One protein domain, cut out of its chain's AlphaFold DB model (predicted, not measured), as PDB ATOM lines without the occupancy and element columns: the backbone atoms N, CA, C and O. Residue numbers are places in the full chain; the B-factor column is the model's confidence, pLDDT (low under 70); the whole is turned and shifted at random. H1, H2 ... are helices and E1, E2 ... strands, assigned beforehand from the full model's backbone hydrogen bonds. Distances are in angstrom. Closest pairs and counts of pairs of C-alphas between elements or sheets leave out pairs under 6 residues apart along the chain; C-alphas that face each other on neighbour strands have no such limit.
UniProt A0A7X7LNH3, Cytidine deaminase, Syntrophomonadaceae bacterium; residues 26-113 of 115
ATOM      1  N   ARG A  26      23.708 -26.099  15.195       94.44
ATOM      2  CA  ARG A  26      23.308 -27.486  15.467       94.44
ATOM      3  C   ARG A  26      24.138 -28.484  14.664       94.44
ATOM      4  O   ARG A  26      24.625 -29.450  15.233       94.44
ATOM      5  N   GLU A  27      24.372 -28.194  13.388       93.12
ATOM      6  CA  GLU A  27      25.220 -29.018  12.520       93.12
ATOM      7  C   GLU A  27      26.672 -29.045  13.010       93.12
ATOM      8  O   GLU A  27      27.245 -30.118  13.178       93.12
ATOM      9  N   LYS A  28      27.244 -27.880  13.350       94.31
ATOM     10  CA  LYS A  28      28.610 -27.780  13.900       94.31
ATOM     11  C   LYS A  28      28.797 -28.574  15.195       94.31
ATOM     12  O   LYS A  28      29.901 -29.028  15.476       94.31
ATOM     13  N   MET A  29      27.738 -28.711  15.989       95.75
ATOM     14  CA  MET A  29      27.744 -29.439  17.259       95.75
ATOM     15  C   MET A  29      27.292 -30.901  17.128       95.75
ATOM     16  O   MET A  29      27.219 -31.591  18.141       95.75
ATOM     17  N   GLY A  30      26.967 -31.377  15.920       94.81
ATOM     18  CA  GLY A  30      26.476 -32.741  15.699       94.81
ATOM     19  C   GLY A  30      25.119 -33.026  16.354       94.81
ATOM     20  O   GLY A  30      24.843 -34.163  16.723       94.81
ATOM     21  N   ILE A  31      24.284 -32.001  16.538       93.38
ATOM     22  CA  ILE A  31      22.969 -32.133  17.171       93.38
ATOM     23  C   ILE A  31      21.967 -32.669  16.137       93.38
ATOM     24  O   ILE A  31      21.798 -32.036  15.087       93.38
ATOM     25  N   PRO A  32      21.259 -33.775  16.425       89.69
ATOM     26  CA  PRO A  32      20.292 -34.353  15.501       89.69
ATOM     27  C   PRO A  32      19.050 -33.465  15.304       89.69
ATOM     28  O   PRO A  32      18.763 -32.527  16.061       89.69
ATOM     29  N   SER A  33      18.290 -33.761  14.245       85.00
ATOM     30  CA  SER A  33      16.955 -33.183  14.057       85.00
ATOM     31  C   SER A  33      16.050 -33.566  15.231       85.00
ATOM     32  O   SER A  33      16.245 -34.606  15.843       85.00
ATOM     33  N   GLY A  34      15.072 -32.726  15.568       84.31
ATOM     34  CA  GLY A  34      14.200 -32.977  16.722       84.31
ATOM     35  C   GLY A  34      14.723 -32.455  18.067       84.31
ATOM     36  O   GLY A  34      13.932 -32.268  18.984       84.31
ATOM     37  N   GLU A  35      16.018 -32.139  18.179       88.00
ATOM     38  CA  GLU A  35      16.640 -31.770  19.458       88.00
ATOM     39  C   GLU A  35      17.178 -30.334  19.512       88.00
ATOM     40  O   GLU A  35      17.587 -29.755  18.501       88.00
ATOM     41  N   ARG A  36      17.230 -29.783  20.734       90.19
ATOM     42  CA  ARG A  36      17.851 -28.489  21.081       90.19
ATOM     43  C   ARG A  36      17.458 -27.344  20.142       90.19
ATOM     44  O   ARG A  36      18.300 -26.669  19.537       90.19
ATOM     45  N   TYR A  37      16.151 -27.145  19.985       88.50
ATOM     46  CA  TYR A  37      15.582 -26.110  19.118       88.50
ATOM     47  C   TYR A  37      16.039 -24.692  19.483       88.50
ATOM     48  O   TYR A  37      16.129 -23.850  18.599       88.50
ATOM     49  N   GLU A  38      16.393 -24.434  20.741       90.31
ATOM     50  CA  GLU A  38      16.944 -23.163  21.222       90.31
ATOM     51  C   GLU A  38      18.281 -22.785  20.567       90.31
ATOM     52  O   GLU A  38      18.649 -21.613  20.538       90.31
ATOM     53  N   LEU A  39      19.000 -23.764  20.008       92.81
ATOM     54  CA  LEU A  39      20.237 -23.550  19.252       92.81
ATOM     55  C   LEU A  39      19.979 -23.365  17.750       92.81
ATOM     56  O   LEU A  39      20.899 -23.067  16.983       92.81
ATOM     57  N   CYS A  40      18.735 -23.557  17.304       92.19
ATOM     58  CA  CYS A  40      18.324 -23.250  15.947       92.19
ATOM     59  C   CYS A  40      18.098 -21.744  15.816       92.19
ATOM     60  O   CYS A  40      17.310 -21.149  16.544       92.19
ATOM     61  N   ARG A  41      18.733 -21.123  14.823       93.44
ATOM     62  CA  ARG A  41      18.439 -19.726  14.474       93.44
ATOM     63  C   ARG A  41      17.166 -19.565  13.647       93.44
ATOM     64  O   ARG A  41      16.736 -18.444  13.412       93.44
ATOM     65  N   GLY A  42      16.648 -20.667  13.111       94.75
ATOM     66  CA  GLY A  42      15.474 -20.683  12.254       94.75
ATOM     67  C   GLY A  42      14.194 -20.794  13.070       94.75
ATOM     68  O   GLY A  42      14.098 -21.607  13.984       94.75
ATOM     69  N   VAL A  43      13.199 -20.015  12.674       96.50
ATOM     70  CA  VAL A  43      11.799 -20.141  13.070       96.50
ATOM     71  C   VAL A  43      11.126 -21.089  12.081       96.50
ATOM     72  O   VAL A  43      11.367 -20.993  10.876       96.50
ATOM     73  N   HIS A  44      10.324 -22.030  12.572       96.19
ATOM     74  CA  HIS A  44       9.648 -23.017  11.726       96.19
ATOM     75  C   HIS A  44       8.527 -22.387  10.880       96.19
ATOM     76  O   HIS A  44       8.043 -21.292  11.174       96.19
ATOM     77  N   ALA A  45       8.099 -23.083   9.825       97.62
ATOM     78  CA  ALA A  45       7.098 -22.580   8.884       97.62
ATOM     79  C   ALA A  45       5.741 -22.320   9.558       97.62
ATOM     80  O   ALA A  45       5.129 -21.276   9.341       97.62
ATOM     81  N   GLU A  46       5.314 -23.232  10.425       97.88
ATOM     82  CA  GLU A  46       4.074 -23.191  11.197       97.88
ATOM     83  C   GLU A  46       4.082 -22.012  12.172       97.88
ATOM     84  O   GLU A  46       3.117 -21.253  12.255       97.88
ATOM     85  N   GLN A  47       5.216 -21.808  12.851       98.12
ATOM     86  CA  GLN A  47       5.419 -20.672  13.745       98.12
ATOM     87  C   GLN A  47       5.333 -19.361  12.963       98.12
ATOM     88  O   GLN A  47       4.603 -18.459  13.358       98.12
ATOM     89  N   ASN A  48       6.014 -19.266  11.818       98.31
ATOM     90  CA  ASN A  48       5.970 -18.076  10.972       98.31
ATOM     91  C   ASN A  48       4.570 -17.804  10.403       98.31
ATOM     92  O   ASN A  48       4.192 -16.641  10.292       98.31
ATOM     93  N   ALA A  49       3.782 -18.833  10.085       98.50
ATOM     94  CA  ALA A  49       2.396 -18.653   9.656       98.50
ATOM     95  C   ALA A  49       1.539 -18.029  10.772       98.50
ATOM     96  O   ALA A  49       0.838 -17.047  10.525       98.50
ATOM     97  N   ILE A  50       1.653 -18.534  12.006       98.62
ATOM     98  CA  ILE A  50       0.950 -17.993  13.183       98.62
ATOM     99  C   ILE A  50       1.436 -16.571  13.509       98.62
ATOM    100  O   ILE A  50       0.622 -15.671  13.715       98.62
ATOM    101  N   ILE A  51       2.753 -16.341  13.502       98.38
ATOM    102  CA  ILE A  51       3.357 -15.022  13.744       98.38
ATOM    103  C   ILE A  51       2.886 -14.015  12.695       98.38
ATOM    104  O   ILE A  51       2.530 -12.896  13.054       98.38
ATOM    105  N   ASN A  52       2.854 -14.386  11.412       98.12
ATOM    106  CA  ASN A  52       2.387 -13.496  10.351       98.12
ATOM    107  C   ASN A  52       0.899 -13.167  10.509       98.12
ATOM    108  O   ASN A  52       0.533 -12.003  10.359       98.12
ATOM    109  N   ALA A  53       0.058 -14.146  10.854       98.31
ATOM    110  CA  ALA A  53      -1.351 -13.891  11.141       98.31
ATOM    111  C   ALA A  53      -1.504 -12.878  12.288       98.31
ATOM    112  O   ALA A  53      -2.167 -11.855  12.125       98.31
ATOM    113  N   ALA A  54      -0.801 -13.098  13.403       98.25
ATOM    114  CA  ALA A  54      -0.818 -12.193  14.549       98.25
ATOM    115  C   ALA A  54      -0.284 -10.792  14.205       98.25
ATOM    116  O   ALA A  54      -0.890  -9.791  14.580       98.25
ATOM    117  N   TYR A  55       0.817 -10.710  13.452       97.94
ATOM    118  CA  TYR A  55       1.443  -9.452  13.040       97.94
ATOM    119  C   TYR A  55       0.499  -8.571  12.212       97.94
ATOM    120  O   TYR A  55       0.498  -7.354  12.375       97.94
ATOM    121  N   TYR A  56      -0.321  -9.179  11.351       97.69
ATOM    122  CA  TYR A  56      -1.310  -8.469  10.534       97.69
ATOM    123  C   TYR A  56      -2.708  -8.401  11.169       97.69
ATOM    124  O   TYR A  56      -3.649  -7.950  10.520       97.69
ATOM    125  N   GLY A  57      -2.863  -8.825  12.428       97.69
ATOM    126  CA  GLY A  57      -4.143  -8.758  13.140       97.69
ATOM    127  C   GLY A  57      -5.210  -9.715  12.600       97.69
ATOM    128  O   GLY A  57      -6.402  -9.441  12.718       97.69
ATOM    129  N   VAL A  58      -4.798 -10.829  11.997       97.62
ATOM    130  CA  VAL A  58      -5.688 -11.842  11.428       97.62
ATOM    131  C   VAL A  58      -5.857 -12.990  12.420       97.62
ATOM    132  O   VAL A  58      -4.882 -13.584  12.878       97.62
ATOM    133  N   SER A  59      -7.104 -13.319  12.759       97.81
ATOM    134  CA  SER A  59      -7.388 -14.432  13.670       97.81
ATOM    135  C   SER A  59      -7.168 -15.784  12.993       97.81
ATOM    136  O   SER A  59      -7.659 -16.021  11.892       97.81
ATOM    137  N   THR A  60      -6.489 -16.694  13.692       98.31
ATOM    138  CA  THR A  60      -6.325 -18.109  13.313       98.31
ATOM    139  C   THR A  60      -7.341 -19.034  13.986       98.31
ATOM    140  O   THR A  60      -7.298 -20.246  13.780       98.31
ATOM    141  N   LYS A  61      -8.254 -18.496  14.804       98.19
ATOM    142  CA  LYS A  61      -9.232 -19.301  15.542       98.19
ATOM    143  C   LYS A  61     -10.180 -20.009  14.572       98.19
ATOM    144  O   LYS A  61     -10.821 -19.363  13.749       98.19
ATOM    145  N   GLY A  62     -10.295 -21.329  14.698       97.94
ATOM    146  CA  GLY A  62     -11.088 -22.173  13.805       97.94
ATOM    147  C   GLY A  62     -10.445 -22.414  12.436       97.94
ATOM    148  O   GLY A  62     -11.097 -22.981  11.563       97.94
ATOM    149  N   ALA A  63      -9.198 -21.983  12.218       98.19
ATOM    150  CA  ALA A  63      -8.519 -22.173  10.943       98.19
ATOM    151  C   ALA A  63      -7.998 -23.609  10.766       98.19
ATOM    152  O   ALA A  63      -7.893 -24.389  11.717       98.19
ATOM    153  N   VAL A  64      -7.629 -23.917   9.522       98.25
ATOM    154  CA  VAL A  64      -6.934 -25.143   9.122       98.25
ATOM    155  C   VAL A  64      -5.507 -24.778   8.727       98.25
ATOM    156  O   VAL A  64      -5.307 -23.874   7.915       98.25
ATOM    157  N   LEU A  65      -4.519 -25.480   9.277       97.94
ATOM    158  CA  LEU A  65      -3.115 -25.307   8.917       97.94
ATOM    159  C   LEU A  65      -2.683 -26.402   7.942       97.94
ATOM    160  O   LEU A  65      -2.881 -27.584   8.198       97.94
ATOM    161  N   TYR A  66      -2.071 -26.000   6.832       97.00
ATOM    162  CA  TYR A  66      -1.477 -26.908   5.856       97.00
ATOM    163  C   TYR A  66       0.043 -26.778   5.920       97.00
ATOM    164  O   TYR A  66       0.567 -25.670   5.793       97.00
ATOM    165  N   CYS A  67       0.759 -27.885   6.100       95.19
ATOM    166  CA  CYS A  67       2.220 -27.891   6.168       95.19
ATOM    167  C   CYS A  67       2.840 -29.068   5.404       95.19
ATOM    168  O   CYS A  67       2.192 -30.053   5.062       95.19
ATOM    169  N   THR A  68       4.120 -28.944   5.064       92.94
ATOM    170  CA  THR A  68       4.835 -29.956   4.269       92.94
ATOM    171  C   THR A  68       5.360 -31.119   5.094       92.94
ATOM    172  O   THR A  68       5.678 -32.152   4.519       92.94
ATOM    173  N   ASN A  69       5.478 -30.934   6.408       91.00
ATOM    174  CA  ASN A  69       6.026 -31.882   7.367       91.00
ATOM    175  C   ASN A  69       5.102 -31.921   8.585       91.00
ATOM    176  O   ASN A  69       4.421 -30.933   8.865       91.00
ATOM    177  N   GLN A  70       5.089 -33.036   9.312       92.94
ATOM    178  CA  GLN A  70       4.415 -33.101  10.606       92.94
ATOM    179  C   GLN A  70       4.989 -32.028  11.555       92.94
ATOM    180  O   GLN A  70       6.215 -31.948  11.695       92.94
ATOM    181  N   PRO A  71       4.135 -31.215  12.207       94.50
ATOM    182  CA  PRO A  71       4.595 -30.215  13.161       94.50
ATOM    183  C   PRO A  71       5.334 -30.855  14.336       94.50
ATOM    184  O   PRO A  71       4.827 -31.786  14.958       94.50
ATOM    185  N   CYS A  72       6.504 -30.320  14.686       93.75
ATOM    186  CA  CYS A  72       7.199 -30.735  15.906       93.75
ATOM    187  C   CYS A  72       6.447 -30.283  17.167       93.75
ATOM    188  O   CYS A  72       5.608 -29.378  17.109       93.75
ATOM    189  N   LEU A  73       6.824 -30.815  18.332       94.00
ATOM    190  CA  LEU A  73       6.198 -30.495  19.620       94.00
ATOM    191  C   LEU A  73       6.069 -28.989  19.921       94.00
ATOM    192  O   LEU A  73       5.063 -28.542  20.474       94.00
ATOM    193  N   ILE A  74       7.067 -28.176  19.553       94.81
ATOM    194  CA  ILE A  74       7.005 -26.716  19.757       94.81
ATOM    195  C   ILE A  74       5.906 -26.100  18.889       94.81
ATOM    196  O   ILE A  74       5.130 -25.273  19.366       94.81
ATOM    197  N   CYS A  75       5.822 -26.517  17.624       96.38
ATOM    198  CA  CYS A  75       4.796 -26.038  16.708       96.38
ATOM    199  C   CYS A  75       3.411 -26.526  17.139       96.38
ATOM    200  O   CYS A  75       2.490 -25.720  17.163       96.38
ATOM    201  N   ALA A  76       3.276 -27.785  17.568       96.81
ATOM    202  CA  ALA A  76       2.027 -28.344  18.086       96.81
ATOM    203  C   ALA A  76       1.442 -27.487  19.224       96.81
ATOM    204  O   ALA A  76       0.304 -27.030  19.145       96.81
ATOM    205  N   ARG A  77       2.258 -27.142  20.230       97.44
ATOM    206  CA  ARG A  77       1.838 -26.266  21.342       97.44
ATOM    207  C   ARG A  77       1.356 -24.893  20.872       97.44
ATOM    208  O   ARG A  77       0.419 -24.340  21.446       97.44
ATOM    209  N   MET A  78       2.000 -24.324  19.853       98.31
ATOM    210  CA  MET A  78       1.581 -23.043  19.281       98.31
ATOM    211  C   MET A  78       0.284 -23.171  18.484       98.31
ATOM    212  O   MET A  78      -0.585 -22.319  18.626       98.31
ATOM    213  N   ILE A  79       0.132 -24.234  17.692       98.62
ATOM    214  CA  ILE A  79      -1.069 -24.510  16.896       98.62
ATOM    215  C   ILE A  79      -2.296 -24.627  17.806       98.62
ATOM    216  O   ILE A  79      -3.296 -23.950  17.563       98.62
ATOM    217  N   ILE A  80      -2.178 -25.398  18.891       98.50
ATOM    218  CA  ILE A  80      -3.232 -25.575  19.900       98.50
ATOM    219  C   ILE A  80      -3.646 -24.219  20.490       98.50
ATOM    220  O   ILE A  80      -4.816 -23.844  20.453       98.50
ATOM    221  N   ASN A  81      -2.681 -23.429  20.976       98.50
ATOM    222  CA  ASN A  81      -2.971 -22.128  21.592       98.50
ATOM    223  C   ASN A  81      -3.457 -21.065  20.593       98.50
ATOM    224  O   ASN A  81      -4.170 -20.139  20.977       98.50
ATOM    225  N   ALA A  82      -3.107 -21.192  19.312       98.38
ATOM    226  CA  ALA A  82      -3.587 -20.320  18.243       98.38
ATOM    227  C   ALA A  82      -5.055 -20.598  17.856       98.38
ATOM    228  O   ALA A  82      -5.621 -19.878  17.027       98.38
ATOM    229  N   GLY A  83      -5.677 -21.630  18.439       98.25
ATOM    230  CA  GLY A  83      -7.061 -22.013  18.179       98.25
ATOM    231  C   GLY A  83      -7.283 -22.604  16.788       98.25
ATOM    232  O   GLY A  83      -8.412 -22.582  16.302       98.25
ATOM    233  N   ILE A  84      -6.227 -23.088  16.133       98.50
ATOM    234  CA  ILE A  84      -6.327 -23.876  14.899       98.50
ATOM    235  C   ILE A  84      -6.959 -25.217  15.269       98.50
ATOM    236  O   ILE A  84      -6.645 -25.761  16.318       98.50
ATOM    237  N   ILE A  85      -7.853 -25.739  14.432       98.25
ATOM    238  CA  ILE A  85      -8.650 -26.939  14.759       98.25
ATOM    239  C   ILE A  85      -8.265 -28.168  13.938       98.25
ATOM    240  O   ILE A  85      -8.681 -29.281  14.244       98.25
ATOM    241  N   LYS A  86      -7.493 -27.966  12.871       98.12
ATOM    242  CA  LYS A  86      -7.139 -29.013  11.920       98.12
ATOM    243  C   LYS A  86      -5.768 -28.751  11.330       98.12
ATOM    244  O   LYS A  86      -5.471 -27.621  10.934       98.12
ATOM    245  N   VAL A  87      -4.970 -29.802  11.214       97.62
ATOM    246  CA  VAL A  87      -3.680 -29.782  10.533       97.62
ATOM    247  C   VAL A  87      -3.681 -30.817   9.424       97.62
ATOM    248  O   VAL A  87      -3.955 -31.994   9.641       97.62
ATOM    249  N   VAL A  88      -3.339 -30.370   8.222       96.19
ATOM    250  CA  VAL A  88      -3.100 -31.236   7.073       96.19
ATOM    251  C   VAL A  88      -1.615 -31.194   6.764       96.19
ATOM    252  O   VAL A  88      -1.086 -30.134   6.426       96.19
ATOM    253  N   HIS A  89      -0.937 -32.332   6.854       93.56
ATOM    254  CA  HIS A  89       0.492 -32.404   6.582       93.56
ATOM    255  C   HIS A  89       0.856 -33.507   5.599       93.56
ATOM    256  O   HIS A  89       0.057 -34.383   5.264       93.56
ATOM    257  N   ARG A  90       2.094 -33.434   5.111       88.44
ATOM    258  CA  ARG A  90       2.722 -34.494   4.326       88.44
ATOM    259  C   ARG A  90       3.859 -35.114   5.138       88.44
ATOM    260  O   ARG A  90       4.539 -34.418   5.888       88.44
ATOM    261  N   GLY A  91       4.059 -36.420   4.975       71.25
ATOM    262  CA  GLY A  91       5.158 -37.167   5.590       71.25
ATOM    263  C   GLY A  91       5.020 -37.416   7.093       71.25
ATOM    264  O   GLY A  91       4.184 -36.817   7.769       71.25
ATOM    265  N   ASN A  92       5.899 -38.286   7.589       68.50
ATOM    266  CA  ASN A  92       6.016 -38.630   9.002       68.50
ATOM    267  C   ASN A  92       7.246 -37.925   9.576       68.50
ATOM    268  O   ASN A  92       8.329 -37.971   8.985       68.50
ATOM    269  N   PHE A  93       7.067 -37.258  10.710       70.00
ATOM    270  CA  PHE A  93       8.168 -36.844  11.570       70.00
ATOM    271  C   PHE A  93       8.054 -37.675  12.844       70.00
ATOM    272  O   PHE A  93       6.961 -37.810  13.381       70.00
ATOM    273  N   ASP A  94       9.150 -38.273  13.296       74.38
ATOM    274  CA  ASP A  94       9.139 -39.209  14.424       74.38
ATOM    275  C   ASP A  94       9.084 -38.440  15.759       74.38
ATOM    276  O   ASP A  94      10.076 -38.280  16.465       74.38
ATOM    277  N   ASP A  95       7.929 -37.828  16.027       82.81
ATOM    278  CA  ASP A  95       7.618 -37.066  17.239       82.81
ATOM    279  C   ASP A  95       6.212 -37.456  17.716       82.81
ATOM    280  O   ASP A  95       5.243 -36.702  17.584       82.81
ATOM    281  N   ASP A  96       6.109 -38.680  18.239       86.75
ATOM    282  CA  ASP A  96       4.874 -39.252  18.795       86.75
ATOM    283  C   ASP A  96       4.267 -38.363  19.883       86.75
ATOM    284  O   ASP A  96       3.048 -38.261  20.022       86.75
ATOM    285  N   PHE A  97       5.115 -37.661  20.635       90.50
ATOM    286  CA  PHE A  97       4.657 -36.797  21.711       90.50
ATOM    287  C   PHE A  97       3.947 -35.544  21.184       90.50
ATOM    288  O   PHE A  97       2.967 -35.088  21.776       90.50
ATOM    289  N   ALA A  98       4.384 -35.003  20.042       92.56
ATOM    290  CA  ALA A  98       3.646 -33.950  19.354       92.56
ATOM    291  C   ALA A  98       2.267 -34.432  18.884       92.56
ATOM    292  O   ALA A  98       1.292 -33.698  19.043       92.56
ATOM    293  N   LEU A  99       2.169 -35.652  18.342       92.12
ATOM    294  CA  LEU A  99       0.892 -36.231  17.908       92.12
ATOM    295  C   LEU A  99      -0.065 -36.424  19.087       92.12
ATOM    296  O   LEU A  99      -1.214 -35.995  19.003       92.12
ATOM    297  N   GLN A 100       0.434 -36.963  20.201       94.75
ATOM    298  CA  GLN A 100      -0.340 -37.126  21.430       94.75
ATOM    299  C   GLN A 100      -0.915 -35.787  21.920       94.75
ATOM    300  O   GLN A 100      -2.097 -35.696  22.231       94.75
ATOM    301  N   PHE A 101      -0.112 -34.716  21.944       96.00
ATOM    302  CA  PHE A 101      -0.580 -33.387  22.367       96.00
ATOM    303  C   PHE A 101      -1.694 -32.841  21.469       96.00
ATOM    304  O   PHE A 101      -2.623 -32.191  21.947       96.00
ATOM    305  N   MET A 102      -1.584 -33.073  20.163       95.94
ATOM    306  CA  MET A 102      -2.583 -32.632  19.193       95.94
ATOM    307  C   MET A 102      -3.885 -33.424  19.353       95.94
ATOM    308  O   MET A 102      -4.959 -32.824  19.312       95.94
ATOM    309  N   GLU A 103      -3.797 -34.732  19.607       96.31
ATOM    310  CA  GLU A 103      -4.947 -35.590  19.908       96.31
ATOM    311  C   GLU A 103      -5.645 -35.172  21.212       96.31
ATOM    312  O   GLU A 103      -6.856 -34.944  21.210       96.31
ATOM    313  N   GLU A 104      -4.894 -34.980  22.301       97.62
ATOM    314  CA  GLU A 104      -5.422 -34.523  23.598       97.62
ATOM    315  C   GLU A 104      -6.140 -33.168  23.491       97.62
ATOM    316  O   GLU A 104      -7.140 -32.926  24.170       97.62
ATOM    317  N   ALA A 105      -5.654 -32.285  22.616       98.06
ATOM    318  CA  ALA A 105      -6.260 -30.985  22.347       98.06
ATOM    319  C   ALA A 105      -7.435 -31.032  21.348       98.06
ATOM    320  O   ALA A 105      -8.045 -29.994  21.083       98.06
ATOM    321  N   GLY A 106      -7.763 -32.203  20.790       97.81
ATOM    322  CA  GLY A 106      -8.854 -32.377  19.828       97.81
ATOM    323  C   GLY A 106      -8.571 -31.791  18.442       97.81
ATOM    324  O   GLY A 106      -9.505 -31.404  17.739       97.81
ATOM    325  N   ILE A 107      -7.299 -31.690  18.049       98.06
ATOM    326  CA  ILE A 107      -6.887 -31.207  16.728       98.06
ATOM    327  C   ILE A 107      -7.056 -32.330  15.701       98.06
ATOM    328  O   ILE A 107      -6.480 -33.407  15.839       98.06
ATOM    329  N   GLU A 108      -7.804 -32.078  14.626       97.38
ATOM    330  CA  GLU A 108      -7.951 -33.046  13.538       97.38
ATOM    331  C   GLU A 108      -6.655 -33.117  12.710       97.38
ATOM    332  O   GLU A 108      -6.298 -32.165  12.009       97.38
ATOM    333  N   MET A 109      -5.961 -34.252  12.759       94.56
ATOM    334  CA  MET A 109      -4.734 -34.500  11.997       94.56
ATOM    335  C   MET A 109      -5.045 -35.287  10.717       94.56
ATOM    336  O   MET A 109      -5.604 -36.380  10.773       94.56
ATOM    337  N   ILE A 110      -4.662 -34.755   9.551       94.62
ATOM    338  CA  ILE A 110      -4.772 -35.446   8.258       94.62
ATOM    339  C   ILE A 110      -3.402 -35.558   7.599       94.62
ATOM    340  O   ILE A 110      -2.766 -34.549   7.288       94.62
ATOM    341  N   ILE A 111      -3.017 -36.786   7.268       92.44
ATOM    342  CA  ILE A 111      -1.853 -37.074   6.431       92.44
ATOM    343  C   ILE A 111      -2.308 -37.169   4.972       92.44
ATOM    344  O   ILE A 111      -3.254 -37.889   4.648       92.44
ATOM    345  N   ARG A 112      -1.653 -36.429   4.075       88.31
ATOM    346  CA  ARG A 112      -1.841 -36.543   2.622       88.31
ATOM    347  C   ARG A 112      -0.568 -37.087   1.981       88.31
ATOM    348  O   ARG A 112       0.512 -36.530   2.182       88.31
ATOM    349  N   GLU A 113      -0.700 -38.145   1.187       78.75
ATOM    350  CA  GLU A 113       0.395 -38.655   0.359       78.75
ATOM    351  C   GLU A 113       0.715 -37.682  -0.790       78.75
ATOM    352  O   GLU A 113      -0.090 -36.813  -1.142       78.75
TER     353      GLU A 113
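What this domain is: This is residues 26 to 113 of the 115 residues of the protein "Cytidine deaminase" of Syntrophomonadaceae bacterium (UniProt A0A7X7LNH3). A small sheet of three parallel strands, E1, E2 and E3, is joined by two helices side by side, H2 and H3, while a third helix, H1, sits past the E1 end of the sheet and touches H2. A long lead-in with no named element, residues 26 to 44, reaches away from this body. The printed part has 88 residues with three named helices and three named strands, in the order H1 E1 H2 E2 H3 E3; the sheet's order is E1 E2 E3. The class is mixed, helices and strands, with 41 residues, under half, in named elements. The whole is compact, with a radius of gyration of the C-alphas of 13.3 A and spans of 40 by 29 by 24 A.

How they stand to each other: Go past the lead-in to H1, residues 45 to 55, and then to E1, residues 64 to 67, where the C-alphas of Glu 46 and Cys 67 are their closest, 7.1 A apart. H1 touches H2, residues 73 to 81, closest at the C-alphas of Gln 47 and Cys 75, 6.2 A apart; the two run the same way at a shallow tilt of 33 degrees, only just short of steep. Look next at E2, residues 86 to 89, the parallel neighbour of E1 at 17 degrees, with N 65 and O 86 within hydrogen-bond range at 2.9 A. H3, residues 96 to 104, touches H2, closest at the C-alphas of Leu 73 and Ala 98, 4.3 A apart, with a shallow tilt of 12 degrees, the same way. E3, residues 108 to 111, is parallel to E2 at 13 degrees, with N 87 and O 108 at 2.8 A. E1, H2, E2 and E2, H3, E3 are strand-helix-strand units, two parallel neighbour strands with a helix between, each with a right-handed crossover. H1, H2 and H3 are on the sheet, but each only grazes it. H1 and H3 are apart. In H1, H2 and H3 every O i to N i+4 pair is within hydrogen-bond range.

Where its parts are: Find C-alpha 45 at (7.098, -22.580, 8.884); from there H1 runs 14.9 A to C-alpha 55. E1 covers 10.0 A, H2 12.6 A, E2 9.9 A and H3 12.3 A. E3 ends, after 10.2 A, at C-alpha 111 at (-1.853, -37.074, 6.431).

The domain as a whole: The two C-alphas farthest apart, those of Lys 28 and Gly 62, are 40.1 A apart. The printed part has no cut, and no link between named elements is long. The mean pLDDT of the printed part is 93.8, and residue 92 alone is under 70.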